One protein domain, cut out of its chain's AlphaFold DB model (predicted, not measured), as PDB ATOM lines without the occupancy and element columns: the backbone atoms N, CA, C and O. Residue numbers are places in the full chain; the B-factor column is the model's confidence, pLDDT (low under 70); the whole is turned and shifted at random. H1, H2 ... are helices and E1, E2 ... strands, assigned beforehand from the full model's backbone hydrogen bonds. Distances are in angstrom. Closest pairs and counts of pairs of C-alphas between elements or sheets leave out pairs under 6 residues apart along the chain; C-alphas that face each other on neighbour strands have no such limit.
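What this domain is: This is residues 5 to 101 of the 104 residues of an uncharacterized protein of Candidatus Amesbacteria bacterium RIFCSPLOWO2_01_FULL_48_25 (UniProt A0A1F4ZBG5). A long helix, H1, sticks out as a bare arm with residues 5 to 28, and its other end joins a small body. There H2 follows H1, the short strand hairpin of E1 and E2 lies at the end far from the arm, and H3 folds back to pack on residues 32 to 40 of H1. The printed part has 97 residues, with three named helices and two named strands in the order H1, H2, E1, E2, H3; the sheet's order is E1 - E2, antiparallel, and the class is mostly helix. The whole is extended, with a radius of gyration of the C-alphas of 22.7 A and spans of 77 by 23 by 23 A; the arm makes much of the length.

How they stand to each other: Look first at E1, residues 63 to 66, and E2, residues 77 to 80, a hairpin of antiparallel neighbours at 136 degrees. Here N 63 and O 80 are 2.9 A apart and N 65 and O 78 are 3.0 A apart, within hydrogen-bond range. From H2, residues 42 to 52, the C-alpha closest to E2 is that of Asn 51, 6.2 A from that of Trp 80. H1, residues 5 to 40, and H2 meet only through their link. H3, residues 86 to 99, touches H1 with residues 32 to 40 of H1 alone; the closest C-alphas, of Ser 40 and Tyr 93, are 5.4 A apart. The two run opposite ways at a steep tilt of 40 degrees. H2 and H3 are only just apart, at 8.0 A. Every O i to N i+4 pair is within hydrogen-bond range in H2 and H3, and 29 of 32 are in H1.

Where its parts are: Find C-alpha 5 at (-19.559, 0.098, -27.052); from there H1 runs 51.4 A to C-alpha 40. H2 is 15.1 A long, E1 9.4 A and E2 8.4 A. H3 runs 19.9 A and ends at C-alpha 99, (-24.360, -12.404, 15.942).

The domain as a whole: The C-alphas of Gly 5 and Trp 73 are the two farthest apart, at 78.3 A. The printed part has no cut, no link is long, and no printed residue is under 70 in pLDDT.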
ATOM      1  N   GLY A   5     -19.321  -0.621 -28.311       76.94
ATOM      2  CA  GLY A   5     -19.559   0.098 -27.052       76.94
ATOM      3  C   GLY A   5     -20.605  -0.535 -26.116       76.94
ATOM      4  O   GLY A   5     -20.280  -0.762 -24.951       76.94
ATOM      5  N   PRO A   6     -21.817  -0.904 -26.581       83.06
ATOM      6  CA  PRO A   6     -22.817  -1.545 -25.723       83.06
ATOM      7  C   PRO A   6     -22.396  -2.935 -25.220       83.06
ATOM      8  O   PRO A   6     -22.769  -3.316 -24.115       83.06
ATOM      9  N   VAL A   7     -21.581  -3.679 -25.977       85.12
ATOM     10  CA  VAL A   7     -21.092  -5.007 -25.565       85.12
ATOM     11  C   VAL A   7     -20.116  -4.888 -24.396       85.12
ATOM     12  O   VAL A   7     -20.247  -5.611 -23.411       85.12
ATOM     13  N   TYR A   8     -19.179  -3.938 -24.460       87.94
ATOM     14  CA  TYR A   8     -18.244  -3.688 -23.358       87.94
ATOM     15  C   TYR A   8     -18.951  -3.184 -22.098       87.94
ATOM     16  O   TYR A   8     -18.572  -3.563 -20.991       87.94
ATOM     17  N   LEU A   9     -20.006  -2.382 -22.259       89.31
ATOM     18  CA  LEU A   9     -20.792  -1.868 -21.141       89.31
ATOM     19  C   LEU A   9     -21.562  -2.988 -20.421       89.31
ATOM     20  O   LEU A   9     -21.543  -3.057 -19.195       89.31
ATOM     21  N   ILE A  10     -22.162  -3.918 -21.173       90.00
ATOM     22  CA  ILE A  10     -22.811  -5.113 -20.610       90.00
ATOM     23  C   ILE A  10     -21.788  -6.001 -19.890       90.00
ATOM     24  O   ILE A  10     -22.038  -6.447 -18.772       90.00
ATOM     25  N   LEU A  11     -20.617  -6.228 -20.497       91.12
ATOM     26  CA  LEU A  11     -19.570  -7.053 -19.893       91.12
ATOM     27  C   LEU A  11     -19.072  -6.456 -18.565       91.12
ATOM     28  O   LEU A  11     -18.926  -7.176 -17.580       91.12
ATOM     29  N   ALA A  12     -18.871  -5.136 -18.515       91.25
ATOM     30  CA  ALA A  12     -18.460  -4.436 -17.300       91.25
ATOM     31  C   ALA A  12     -19.501  -4.574 -16.174       91.25
ATOM     32  O   ALA A  12     -19.141  -4.855 -15.031       91.25
ATOM     33  N   LEU A  13     -20.794  -4.449 -16.495       93.88
ATOM     34  CA  LEU A  13     -21.878  -4.634 -15.525       93.88
ATOM     35  C   LEU A  13     -21.920  -6.061 -14.965       93.88
ATOM     36  O   LEU A  13     -22.112  -6.237 -13.761       93.88
ATOM     37  N   LEU A  14     -21.683  -7.074 -15.803       93.12
ATOM     38  CA  LEU A  14     -21.612  -8.470 -15.359       93.12
ATOM     39  C   LEU A  14     -20.440  -8.711 -14.404       93.12
ATOM     40  O   LEU A  14     -20.613  -9.382 -13.387       93.12
ATOM     41  N   VAL A  15     -19.268  -8.135 -14.683       93.69
ATOM     42  CA  VAL A  15     -18.097  -8.249 -13.797       93.69
ATOM     43  C   VAL A  15     -18.367  -7.591 -12.443       93.69
ATOM     44  O   VAL A  15     -18.051  -8.176 -11.405       93.69
ATOM     45  N   ILE A  16     -18.998  -6.412 -12.424       94.56
ATOM     46  CA  ILE A  16     -19.373  -5.733 -11.176       94.56
ATOM     47  C   ILE A  16     -20.370  -6.585 -10.385       94.56
ATOM     48  O   ILE A  16     -20.154  -6.831  -9.198       94.56
ATOM     49  N   ALA A  17     -21.420  -7.091 -11.037       92.81
ATOM     50  CA  ALA A  17     -22.421  -7.937 -10.394       92.81
ATOM     51  C   ALA A  17     -21.801  -9.215  -9.803       92.81
ATOM     52  O   ALA A  17     -22.052  -9.543  -8.641       92.81
ATOM     53  N   ALA A  18     -20.932  -9.895 -10.558       92.00
ATOM     54  CA  ALA A  18     -20.210 -11.075 -10.089       92.00
ATOM     55  C   ALA A  18     -19.286 -10.758  -8.901       92.00
ATOM     56  O   ALA A  18     -19.242 -11.521  -7.938       92.00
ATOM     57  N   SER A  19     -18.595  -9.616  -8.927       92.00
ATOM     58  CA  SER A  19     -17.706  -9.186  -7.838       92.00
ATOM     59  C   SER A  19     -18.480  -8.890  -6.553       92.00
ATOM     60  O   SER A  19     -18.083  -9.327  -5.473       92.00
ATOM     61  N   VAL A  20     -19.618  -8.195  -6.661       91.94
ATOM     62  CA  VAL A  20     -20.511  -7.914  -5.525       91.94
ATOM     63  C   VAL A  20     -21.073  -9.214  -4.951       91.94
ATOM     64  O   VAL A  20     -21.070  -9.397  -3.732       91.94
ATOM     65  N   TRP A  21     -21.501 -10.136  -5.818       92.94
ATOM     66  CA  TRP A  21     -21.994 -11.447  -5.408       92.94
ATOM     67  C   TRP A  21     -20.908 -12.258  -4.688       92.94
ATOM     68  O   TRP A  21     -21.125 -12.732  -3.572       92.94
ATOM     69  N   PHE A  22     -19.709 -12.352  -5.266       92.19
ATOM     70  CA  PHE A  22     -18.579 -13.053  -4.659       92.19
ATOM     71  C   PHE A  22     -18.212 -12.458  -3.294       92.19
ATOM     72  O   PHE A  22     -18.040 -13.189  -2.317       92.19
ATOM     73  N   TYR A  23     -18.154 -11.130  -3.188       89.69
ATOM     74  CA  TYR A  23     -17.863 -10.457  -1.927       89.69
ATOM     75  C   TYR A  23     -18.888 -10.803  -0.836       89.69
ATOM     76  O   TYR A  23     -18.507 -11.185   0.276       89.69
ATOM     77  N   TRP A  24     -20.182 -10.711  -1.152       83.56
ATOM     78  CA  TRP A  24     -21.254 -10.936  -0.182       83.56
ATOM     79  C   TRP A  24     -21.404 -12.397   0.240       83.56
ATOM     80  O   TRP A  24     -21.614 -12.660   1.427       83.56
ATOM     81  N   PHE A  25     -21.287 -13.338  -0.700       85.19
ATOM     82  CA  PHE A  25     -21.591 -14.746  -0.439       85.19
ATOM     83  C   PHE A  25     -20.369 -15.608  -0.132       85.19
ATOM     84  O   PHE A  25     -20.501 -16.557   0.638       85.19
ATOM     85  N   GLN A  26     -19.197 -15.294  -0.685       87.38
ATOM     86  CA  GLN A  26     -17.986 -16.104  -0.509       87.38
ATOM     87  C   GLN A  26     -17.020 -15.444   0.477       87.38
ATOM     88  O   GLN A  26     -16.687 -16.016   1.516       87.38
ATOM     89  N   TRP A  27     -16.588 -14.215   0.188       89.38
ATOM     90  CA  TRP A  27     -15.536 -13.571   0.975       89.38
ATOM     91  C   TRP A  27     -15.998 -13.222   2.392       89.38
ATOM     92  O   TRP A  27     -15.360 -13.603   3.375       89.38
ATOM     93  N   ARG A  28     -17.134 -12.521   2.513       89.62
ATOM     94  CA  ARG A  28     -17.681 -12.094   3.808       89.62
ATOM     95  C   ARG A  28     -17.982 -13.286   4.716       89.62
ATOM     96  O   ARG A  28     -17.621 -13.262   5.889       89.62
ATOM     97  N   THR A  29     -18.628 -14.320   4.184       89.50
ATOM     98  CA  THR A  29     -19.010 -15.511   4.957       89.50
ATOM     99  C   THR A  29     -17.778 -16.278   5.436       89.50
ATOM    100  O   THR A  29     -17.695 -16.607   6.618       89.50
ATOM    101  N   SER A  30     -16.786 -16.491   4.565       90.50
ATOM    102  CA  SER A  30     -15.518 -17.142   4.914       90.50
ATOM    103  C   SER A  30     -14.764 -16.375   6.002       90.50
ATOM    104  O   SER A  30     -14.348 -16.959   7.006       90.50
ATOM    105  N   LYS A  31     -14.674 -15.046   5.865       93.00
ATOM    106  CA  LYS A  31     -14.042 -14.182   6.867       93.00
ATOM    107  C   LYS A  31     -14.721 -14.305   8.235       93.00
ATOM    108  O   LYS A  31     -14.033 -14.538   9.225       93.00
ATOM    109  N   ILE A  32     -16.055 -14.223   8.289       92.69
ATOM    110  CA  ILE A  32     -16.816 -14.355   9.543       92.69
ATOM    111  C   ILE A  32     -16.592 -15.731  10.187       92.69
ATOM    112  O   ILE A  32     -16.342 -15.805  11.388       92.69
ATOM    113  N   ARG A  33     -16.640 -16.822   9.406       92.06
ATOM    114  CA  ARG A  33     -16.376 -18.178   9.923       92.06
ATOM    115  C   ARG A  33     -14.986 -18.272  10.538       92.06
ATOM    116  O   ARG A  33     -14.857 -18.765  11.653       92.06
ATOM    117  N   LYS A  34     -13.963 -17.758   9.852       93.06
ATOM    118  CA  LYS A  34     -12.582 -17.778  10.348       93.06
ATOM    119  C   LYS A  34     -12.428 -16.990  11.649       93.06
ATOM    120  O   LYS A  34     -11.831 -17.494  12.595       93.06
ATOM    121  N   GLU A  35     -12.991 -15.788  11.723       93.75
ATOM    122  CA  GLU A  35     -12.934 -14.961  12.935       93.75
ATOM    123  C   GLU A  35     -13.672 -15.609  14.115       93.75
ATOM    124  O   GLU A  35     -13.166 -15.610  15.239       93.75
ATOM    125  N   CYS A  36     -14.848 -16.191  13.875       93.75
ATOM    126  CA  CYS A  36     -15.587 -16.905  14.912       93.75
ATOM    127  C   CYS A  36     -14.864 -18.178  15.357       93.75
ATOM    128  O   CYS A  36     -14.816 -18.454  16.552       93.75
ATOM    129  N   TYR A  37     -14.243 -18.912  14.431       92.31
ATOM    130  CA  TYR A  37     -13.429 -20.079  14.764       92.31
ATOM    131  C   TYR A  37     -12.270 -19.695  15.684       92.31
ATOM    132  O   TYR A  37     -12.117 -20.268  16.758       92.31
ATOM    133  N   GLN A  38     -11.509 -18.660  15.314       92.12
ATOM    134  CA  GLN A  38     -10.385 -18.173  16.115       92.12
ATOM    135  C   GLN A  38     -10.810 -17.726  17.518       92.12
ATOM    136  O   GLN A  38     -10.065 -17.915  18.470       92.12
ATOM    137  N   LYS A  39     -12.008 -17.156  17.677       89.00
ATOM    138  CA  LYS A  39     -12.510 -16.745  18.996       89.00
ATOM    139  C   LYS A  39     -12.977 -17.913  19.856       89.00
ATOM    140  O   LYS A  39     -12.841 -17.845  21.074       89.00
ATOM    141  N   SER A  40     -13.564 -18.937  19.247       90.44
ATOM    142  CA  SER A  40     -14.174 -20.045  19.983       90.44
ATOM    143  C   SER A  40     -13.187 -21.178  20.242       90.44
ATOM    144  O   SER A  40     -13.076 -21.628  21.378       90.44
ATOM    145  N   PHE A  41     -12.447 -21.611  19.221       91.75
ATOM    146  CA  PHE A  41     -11.626 -22.820  19.279       91.75
ATOM    147  C   PHE A  41     -10.172 -22.563  19.675       91.75
ATOM    148  O   PHE A  41      -9.599 -23.407  20.351       91.75
ATOM    149  N   ALA A  42      -9.583 -21.403  19.357       89.12
ATOM    150  CA  ALA A  42      -8.131 -21.218  19.504       89.12
ATOM    151  C   ALA A  42      -7.614 -21.405  20.944       89.12
ATOM    152  O   ALA A  42      -6.527 -21.938  21.152       89.12
ATOM    153  N   ILE A  43      -8.389 -20.987  21.951       86.12
ATOM    154  CA  ILE A  43      -8.007 -21.172  23.360       86.12
ATOM    155  C   ILE A  43      -8.070 -22.654  23.746       86.12
ATOM    156  O   ILE A  43      -7.207 -23.133  24.479       86.12
ATOM    157  N   ASP A  44      -9.086 -23.377  23.279       90.38
ATOM    158  CA  ASP A  44      -9.270 -24.789  23.611       90.38
ATOM    159  C   ASP A  44      -8.266 -25.678  22.860       90.38
ATOM    160  O   ASP A  44      -7.695 -26.590  23.453       90.38
ATOM    161  N   GLU A  45      -7.957 -25.342  21.605       91.31
ATOM    162  CA  GLU A  45      -6.879 -25.949  20.819       91.31
ATOM    163  C   GLU A  45      -5.526 -25.773  21.508       91.31
ATOM    164  O   GLU A  45      -4.851 -26.767  21.760       91.31
ATOM    165  N   TYR A  46      -5.178 -24.549  21.916       89.81
ATOM    166  CA  TYR A  46      -3.944 -24.286  22.661       89.81
ATOM    167  C   TYR A  46      -3.853 -25.126  23.946       89.81
ATOM    168  O   TYR A  46      -2.822 -25.733  24.241       89.81
ATOM    169  N   ARG A  47      -4.946 -25.203  24.717       91.38
ATOM    170  CA  ARG A  47      -5.008 -26.010  25.947       91.38
ATOM    171  C   ARG A  47      -4.850 -27.502  25.663       91.38
ATOM    172  O   ARG A  47      -4.145 -28.191  26.397       91.38
ATOM    173  N   ASN A  48      -5.496 -27.995  24.610       92.31
ATOM    174  CA  ASN A  48      -5.416 -29.386  24.179       92.31
ATOM    175  C   ASN A  48      -3.999 -29.741  23.712       92.31
ATOM    176  O   ASN A  48      -3.450 -30.746  24.152       92.31
ATOM    177  N   GLU A  49      -3.372 -28.895  22.897       92.44
ATOM    178  CA  GLU A  49      -1.980 -29.059  22.461       92.44
ATOM    179  C   GLU A  49      -1.006 -29.052  23.642       92.44
ATOM    180  O   GLU A  49      -0.164 -29.946  23.745       92.44
ATOM    181  N   SER A  50      -1.165 -28.115  24.582       91.25
ATOM    182  CA  SER A  50      -0.365 -28.074  25.810       91.25
ATOM    183  C   SER A  50      -0.508 -29.369  26.619       91.25
ATOM    184  O   SER A  50       0.499 -29.990  26.962       91.25
ATOM    185  N   ASN A  51      -1.733 -29.857  26.838       92.81
ATOM    186  CA  ASN A  51      -1.954 -31.124  27.541       92.81
ATOM    187  C   ASN A  51      -1.381 -32.334  26.771       92.81
ATOM    188  O   ASN A  51      -0.800 -33.226  27.388       92.81
ATOM    189  N   ARG A  52      -1.494 -32.369  25.433       91.75
ATOM    190  CA  ARG A  52      -0.915 -33.428  24.575       91.75
ATOM    191  C   ARG A  52       0.607 -33.452  24.616       91.75
ATOM    192  O   ARG A  52       1.189 -34.527  24.524       91.75
ATOM    193  N   SER A  53       1.242 -32.291  24.772       90.94
ATOM    194  CA  SER A  53       2.697 -32.192  24.930       90.94
ATOM    195  C   SER A  53       3.201 -32.758  26.265       90.94
ATOM    196  O   SER A  53       4.403 -32.948  26.434       90.94
ATOM    197  N   GLY A  54       2.293 -33.063  27.204       85.81
ATOM    198  CA  GLY A  54       2.636 -33.644  28.499       85.81
ATOM    199  C   GLY A  54       3.245 -32.647  29.483       85.81
ATOM    200  O   GLY A  54       3.860 -33.074  30.457       85.81
ATOM    201  N   ASP A  55       3.092 -31.341  29.246       85.69
ATOM    202  CA  ASP A  55       3.562 -30.304  30.163       85.69
ATOM    203  C   ASP A  55       2.678 -30.252  31.421       85.69
ATOM    204  O   ASP A  55       1.676 -29.539  31.479       85.69
ATOM    205  N   ASP A  56       3.070 -31.021  32.433       88.12
ATOM    206  CA  ASP A  56       2.392 -31.164  33.724       88.12
ATOM    207  C   ASP A  56       2.858 -30.153  34.788       88.12
ATOM    208  O   ASP A  56       2.466 -30.242  35.959       88.12
ATOM    209  N   LYS A  57       3.691 -29.180  34.397       92.88
ATOM    210  CA  LYS A  57       4.197 -28.134  35.288       92.88
ATOM    211  C   LYS A  57       3.148 -27.060  35.536       92.88
ATOM    212  O   LYS A  57       2.337 -26.733  34.663       92.88
ATOM    213  N   TRP A  58       3.213 -26.474  36.731       92.44
ATOM    214  CA  TRP A  58       2.365 -25.349  37.110       92.44
ATOM    215  C   TRP A  58       2.525 -24.194  36.120       92.44
ATOM    216  O   TRP A  58       3.638 -23.770  35.810       92.44
ATOM    217  N   ALA A  59       1.392 -23.678  35.655       90.81
ATOM    218  CA  ALA A  59       1.302 -22.470  34.856       90.81
ATOM    219  C   ALA A  59      -0.044 -21.795  35.131       90.81
ATOM    220  O   ALA A  59      -1.006 -22.434  35.569       90.81
ATOM    221  N   TRP A  60      -0.127 -20.498  34.850       88.38
ATOM    222  CA  TRP A  60      -1.373 -19.761  35.010       88.38
ATOM    223  C   TRP A  60      -2.483 -20.350  34.119       88.38
ATOM    224  O   TRP A  60      -2.276 -20.610  32.934       88.38
ATOM    225  N   GLY A  61      -3.665 -20.582  34.698       87.88
ATOM    226  CA  GLY A  61      -4.803 -21.200  34.005       87.88
ATOM    227  C   GLY A  61      -4.767 -22.732  33.906       87.88
ATOM    228  O   GLY A  61      -5.595 -23.299  33.185       87.88
ATOM    229  N   LYS A  62      -3.830 -23.402  34.591       94.25
ATOM    230  CA  LYS A  62      -3.854 -24.851  34.844       94.25
ATOM    231  C   LYS A  62      -4.358 -25.131  36.262       94.25
ATOM    232  O   LYS A  62      -4.022 -24.387  37.181       94.25
ATOM    233  N   ASP A  63      -5.080 -26.235  36.446       95.19
ATOM    234  CA  ASP A  63      -5.463 -26.727  37.774       95.19
ATOM    235  C   ASP A  63      -4.784 -28.073  38.057       95.19
ATOM    236  O   ASP A  63      -4.452 -28.821  37.135       95.19
ATOM    237  N   TRP A  64      -4.610 -28.401  39.339       94.38
ATOM    238  CA  TRP A  64      -4.159 -29.728  39.754       94.38
ATOM    239  C   TRP A  64      -5.291 -30.746  39.561       94.38
ATOM    240  O   TRP A  64      -6.279 -30.735  40.298       94.38
ATOM    241  N   MET A  65      -5.175 -31.599  38.543       94.12
ATOM    242  CA  MET A  65      -6.212 -32.562  38.154       94.12
ATOM    243  C   MET A  65      -5.592 -33.817  37.503       94.12
ATOM    244  O   MET A  65      -4.394 -33.820  37.207       94.12
ATOM    245  N   PRO A  66      -6.344 -34.910  37.282       94.12
ATOM    246  CA  PRO A  66      -5.910 -35.967  36.365       94.12
ATOM    247  C   PRO A  66      -5.827 -35.438  34.925       94.12
ATOM    248  O   PRO A  66      -6.624 -34.579  34.544       94.12
ATOM    249  N   ASN A  67      -4.896 -35.960  34.117       92.69
ATOM    250  CA  ASN A  67      -4.761 -35.579  32.710       92.69
ATOM    251  C   ASN A  67      -6.112 -35.757  31.983       92.69
ATOM    252  O   ASN A  67      -6.596 -36.885  31.878       92.69
ATOM    253  N   PRO A  68      -6.720 -34.677  31.457       90.69
ATOM    254  CA  PRO A  68      -8.056 -34.733  30.866       90.69
ATOM    255  C   PRO A  68      -8.111 -35.496  29.534       90.69
ATOM    256  O   PRO A  68      -9.200 -35.708  29.008       90.69
ATOM    257  N   LEU A  69      -6.959 -35.879  28.976       90.56
ATOM    258  CA  LEU A  69      -6.845 -36.675  27.752       90.56
ATOM    259  C   LEU A  69      -6.712 -38.180  28.011       90.56
ATOM    260  O   LEU A  69      -6.661 -38.950  27.057       90.56
ATOM    261  N   GLN A  70      -6.611 -38.594  29.276       88.88
ATOM    262  CA  GLN A  70      -6.465 -39.992  29.669       88.88
ATOM    263  C   GLN A  70      -7.754 -40.518  30.297       88.88
ATOM    264  O   GLN A  70      -8.537 -39.766  30.886       88.88
ATOM    265  N   ASP A  71      -7.960 -41.830  30.201       82.06
ATOM    266  CA  ASP A  71      -9.039 -42.492  30.923       82.06
ATOM    267  C   ASP A  71      -8.843 -42.340  32.434       82.06
ATOM    268  O   ASP A  71      -7.739 -42.486  32.959       82.06
ATOM    269  N   ARG A  72      -9.937 -42.048  33.151       77.19
ATOM    270  CA  ARG A  72      -9.912 -41.651  34.575       77.19
ATOM    271  C   ARG A  72      -9.181 -42.626  35.500       77.19
ATOM    272  O   ARG A  72      -8.737 -42.199  36.561       77.19
ATOM    273  N   TRP A  73      -9.115 -43.903  35.137       76.81
ATOM    274  CA  TRP A  73      -8.559 -44.961  35.979       76.81
ATOM    275  C   TRP A  73      -7.026 -44.985  35.985       76.81
ATOM    276  O   TRP A  73      -6.449 -45.286  37.023       76.81
ATOM    277  N   ASP A  74      -6.388 -44.560  34.891       84.56
ATOM    278  CA  ASP A  74      -4.923 -44.543  34.729       84.56
ATOM    279  C   ASP A  74      -4.367 -43.119  34.553       84.56
ATOM    280  O   ASP A  74      -3.213 -42.914  34.169       84.56
ATOM    281  N   ALA A  75      -5.199 -42.106  34.804       88.19
ATOM    282  CA  ALA A  75      -4.853 -40.729  34.505       88.19
ATOM    283  C   ALA A  75      -3.757 -40.190  35.438       88.19
ATOM    284  O   ALA A  75      -3.909 -40.127  36.663       88.19
ATOM    285  N   LYS A  76      -2.662 -39.712  34.843       91.06
ATOM    286  CA  LYS A  76      -1.565 -39.059  35.563       91.06
ATOM    287  C   LYS A  76      -2.030 -37.725  36.150       91.06
ATOM    288  O   LYS A  76      -2.527 -36.855  35.431       91.06
ATOM    289  N   TRP A  77      -1.813 -37.534  37.448       93.00
ATOM    290  CA  TRP A  77      -2.051 -36.255  38.116       93.00
ATOM    291  C   TRP A  77      -0.938 -35.254  37.813       93.00
ATOM    292  O   TRP A  77       0.239 -35.610  37.763       93.00
ATOM    293  N   GLY A  78      -1.327 -34.003  37.603       94.62
ATOM    294  CA  GLY A  78      -0.424 -32.922  37.230       94.62
ATOM    295  C   GLY A  78      -1.158 -31.588  37.174       94.62
ATOM    296  O   GLY A  78      -2.361 -31.513  37.444       94.62
ATOM    297  N   TRP A  79      -0.443 -30.530  36.804       95.62
ATOM    298  CA  TRP A  79      -1.075 -29.267  36.444       95.62
ATOM    299  C   TRP A  79      -1.493 -29.337  34.980       95.62
ATOM    300  O   TRP A  79      -0.639 -29.369  34.098       95.62
ATOM    301  N   TRP A  80      -2.800 -29.347  34.718       95.88
ATOM    302  CA  TRP A  80      -3.352 -29.466  33.366       95.88
ATOM    303  C   TRP A  80      -4.356 -28.361  33.074       95.88
ATOM    304  O   TRP A  80      -5.024 -27.837  33.970       95.88
ATOM    305  N   HIS A  81      -4.509 -28.024  31.797       94.69
ATOM    306  CA  HIS A  81      -5.596 -27.154  31.382       94.69
ATOM    307  C   HIS A  81      -6.911 -27.922  31.339       94.69
ATOM    308  O   HIS A  81      -7.001 -28.993  30.737       94.69
ATOM    309  N   ARG A  82      -7.969 -27.335  31.895       91.69
ATOM    310  CA  ARG A  82      -9.320 -27.854  31.694       91.69
ATOM    311  C   ARG A  82      -9.719 -27.699  30.228       91.69
ATOM    312  O   ARG A  82      -9.723 -26.582  29.703       91.69
ATOM    313  N   LEU A  83     -10.092 -28.812  29.606       91.06
ATOM    314  CA  LEU A  83     -10.649 -28.812  28.260       91.06
ATOM    315  C   LEU A  83     -12.140 -28.521  28.315       91.06
ATOM    316  O   LEU A  83     -12.870 -29.014  29.182       91.06
ATOM    317  N   THR A  84     -12.578 -27.682  27.393       90.56
ATOM    318  CA  THR A  84     -13.981 -27.351  27.219       90.56
ATOM    319  C   THR A  84     -14.632 -28.458  26.399       90.56
ATOM    320  O   THR A  84     -14.015 -29.037  25.511       90.56
ATOM    321  N   SER A  85     -15.894 -28.791  26.678       88.25
ATOM    322  CA  SER A  85     -16.576 -29.782  25.843       88.25
ATOM    323  C   SER A  85     -16.731 -29.247  24.417       88.25
ATOM    324  O   SER A  85     -17.088 -28.080  24.234       88.25
ATOM    325  N   GLN A  86     -16.537 -30.106  23.414       88.56
ATOM    326  CA  GLN A  86     -16.688 -29.731  22.006       88.56
ATOM    327  C   GLN A  86     -18.043 -29.053  21.737       88.56
ATOM    328  O   GLN A  86     -18.091 -28.009  21.095       88.56
ATOM    329  N   LYS A  87     -19.132 -29.565  22.329       91.19
ATOM    330  CA  LYS A  87     -20.480 -28.980  22.212       91.19
ATOM    331  C   LYS A  87     -20.554 -27.539  22.717       91.19
ATOM    332  O   LYS A  87     -21.272 -26.719  22.155       91.19
ATOM    333  N   THR A  88     -19.839 -27.227  23.795       91.50
ATOM    334  CA  THR A  88     -19.796 -25.869  24.345       91.50
ATOM    335  C   THR A  88     -19.048 -24.930  23.401       91.50
ATOM    336  O   THR A  88     -19.544 -23.839  23.123       91.50
ATOM    337  N   VAL A  89     -17.902 -25.363  22.866       91.88
ATOM    338  CA  VAL A  89     -17.105 -24.561  21.923       91.88
ATOM    339  C   VAL A  89     -17.863 -24.334  20.610       91.88
ATOM    340  O   VAL A  89     -17.933 -23.207  20.119       91.88
ATOM    341  N   GLU A  90     -18.521 -25.371  20.089       91.56
ATOM    342  CA  GLU A  90     -19.437 -25.278  18.948       91.56
ATOM    343  C   GLU A  90     -20.606 -24.328  19.234       91.56
ATOM    344  O   GLU A  90     -20.983 -23.526  18.380       91.56
ATOM    345  N   GLY A  91     -21.150 -24.356  20.454       92.62
ATOM    346  CA  GLY A  91     -22.169 -23.413  20.905       92.62
ATOM    347  C   GLY A  91     -21.697 -21.958  20.821       92.62
ATOM    348  O   GLY A  91     -22.415 -21.111  20.288       92.62
ATOM    349  N   TRP A  92     -20.479 -21.661  21.282       93.69
ATOM    350  CA  TRP A  92     -19.888 -20.322  21.169       93.69
ATOM    351  C   TRP A  92     -19.654 -19.907  19.719       93.69
ATOM    352  O   TRP A  92     -19.945 -18.767  19.349       93.69
ATOM    353  N   TYR A  93     -19.170 -20.832  18.891       94.44
ATOM    354  CA  TYR A  93     -18.968 -20.597  17.467       94.44
ATOM    355  C   TYR A  93     -20.291 -20.248  16.780       94.44
ATOM    356  O   TYR A  93     -20.392 -19.217  16.114       94.44
ATOM    357  N   ASN A  94     -21.337 -21.035  17.030       93.81
ATOM    358  CA  ASN A  94     -22.669 -20.806  16.481       93.81
ATOM    359  C   ASN A  94     -23.263 -19.473  16.960       93.81
ATOM    360  O   ASN A  94     -23.784 -18.696  16.161       93.81
ATOM    361  N   GLN A  95     -23.125 -19.133  18.242       93.62
ATOM    362  CA  GLN A  95     -23.548 -17.820  18.736       93.62
ATOM    363  C   GLN A  95     -22.796 -16.671  18.046       93.62
ATOM    364  O   GLN A  95     -23.405 -15.658  17.693       93.62
ATOM    365  N   CYS A  96     -21.492 -16.827  17.804       93.88
ATOM    366  CA  CYS A  96     -20.703 -15.845  17.067       93.88
ATOM    367  C   CYS A  96     -21.185 -15.697  15.617       93.88
ATOM    368  O   CYS A  96     -21.345 -14.573  15.135       93.88
ATOM    369  N   LEU A  97     -21.470 -16.807  14.934       94.00
ATOM    370  CA  LEU A  97     -22.012 -16.796  13.578       94.00
ATOM    371  C   LEU A  97     -23.361 -16.061  13.510       94.00
ATOM    372  O   LEU A  97     -23.516 -15.147  12.694       94.00
ATOM    373  N   LEU A  98     -24.294 -16.395  14.408       93.69
ATOM    374  CA  LEU A  98     -25.612 -15.758  14.495       93.69
ATOM    375  C   LEU A  98     -25.499 -14.250  14.743       93.69
ATOM    376  O   LEU A  98     -26.157 -13.460  14.065       93.69
ATOM    377  N   LYS A  99     -24.610 -13.827  15.653       93.69
ATOM    378  CA  LYS A  99     -24.360 -12.404  15.942       93.69
ATOM    379  C   LYS A  99     -23.844 -11.631  14.723       93.69
ATOM    380  O   LYS A  99     -24.106 -10.440  14.598       93.69
ATOM    381  N   ASN A 100     -23.140 -12.302  13.812       90.75
ATOM    382  CA  ASN A 100     -22.645 -11.715  12.563       90.75
ATOM    383  C   ASN A 100     -23.640 -11.850  11.386       90.75
ATOM    384  O   ASN A 100     -23.303 -11.542  10.235       90.75
ATOM    385  N   GLY A 101     -24.875 -12.281  11.666       87.75
ATOM    386  CA  GLY A 101     -25.952 -12.398  10.685       87.75
ATOM    387  C   GLY A 101     -25.825 -13.614   9.771       87.75
ATOM    388  O   GLY A 101     -26.415 -13.627   8.691       87.75
TER     389      GLY A 101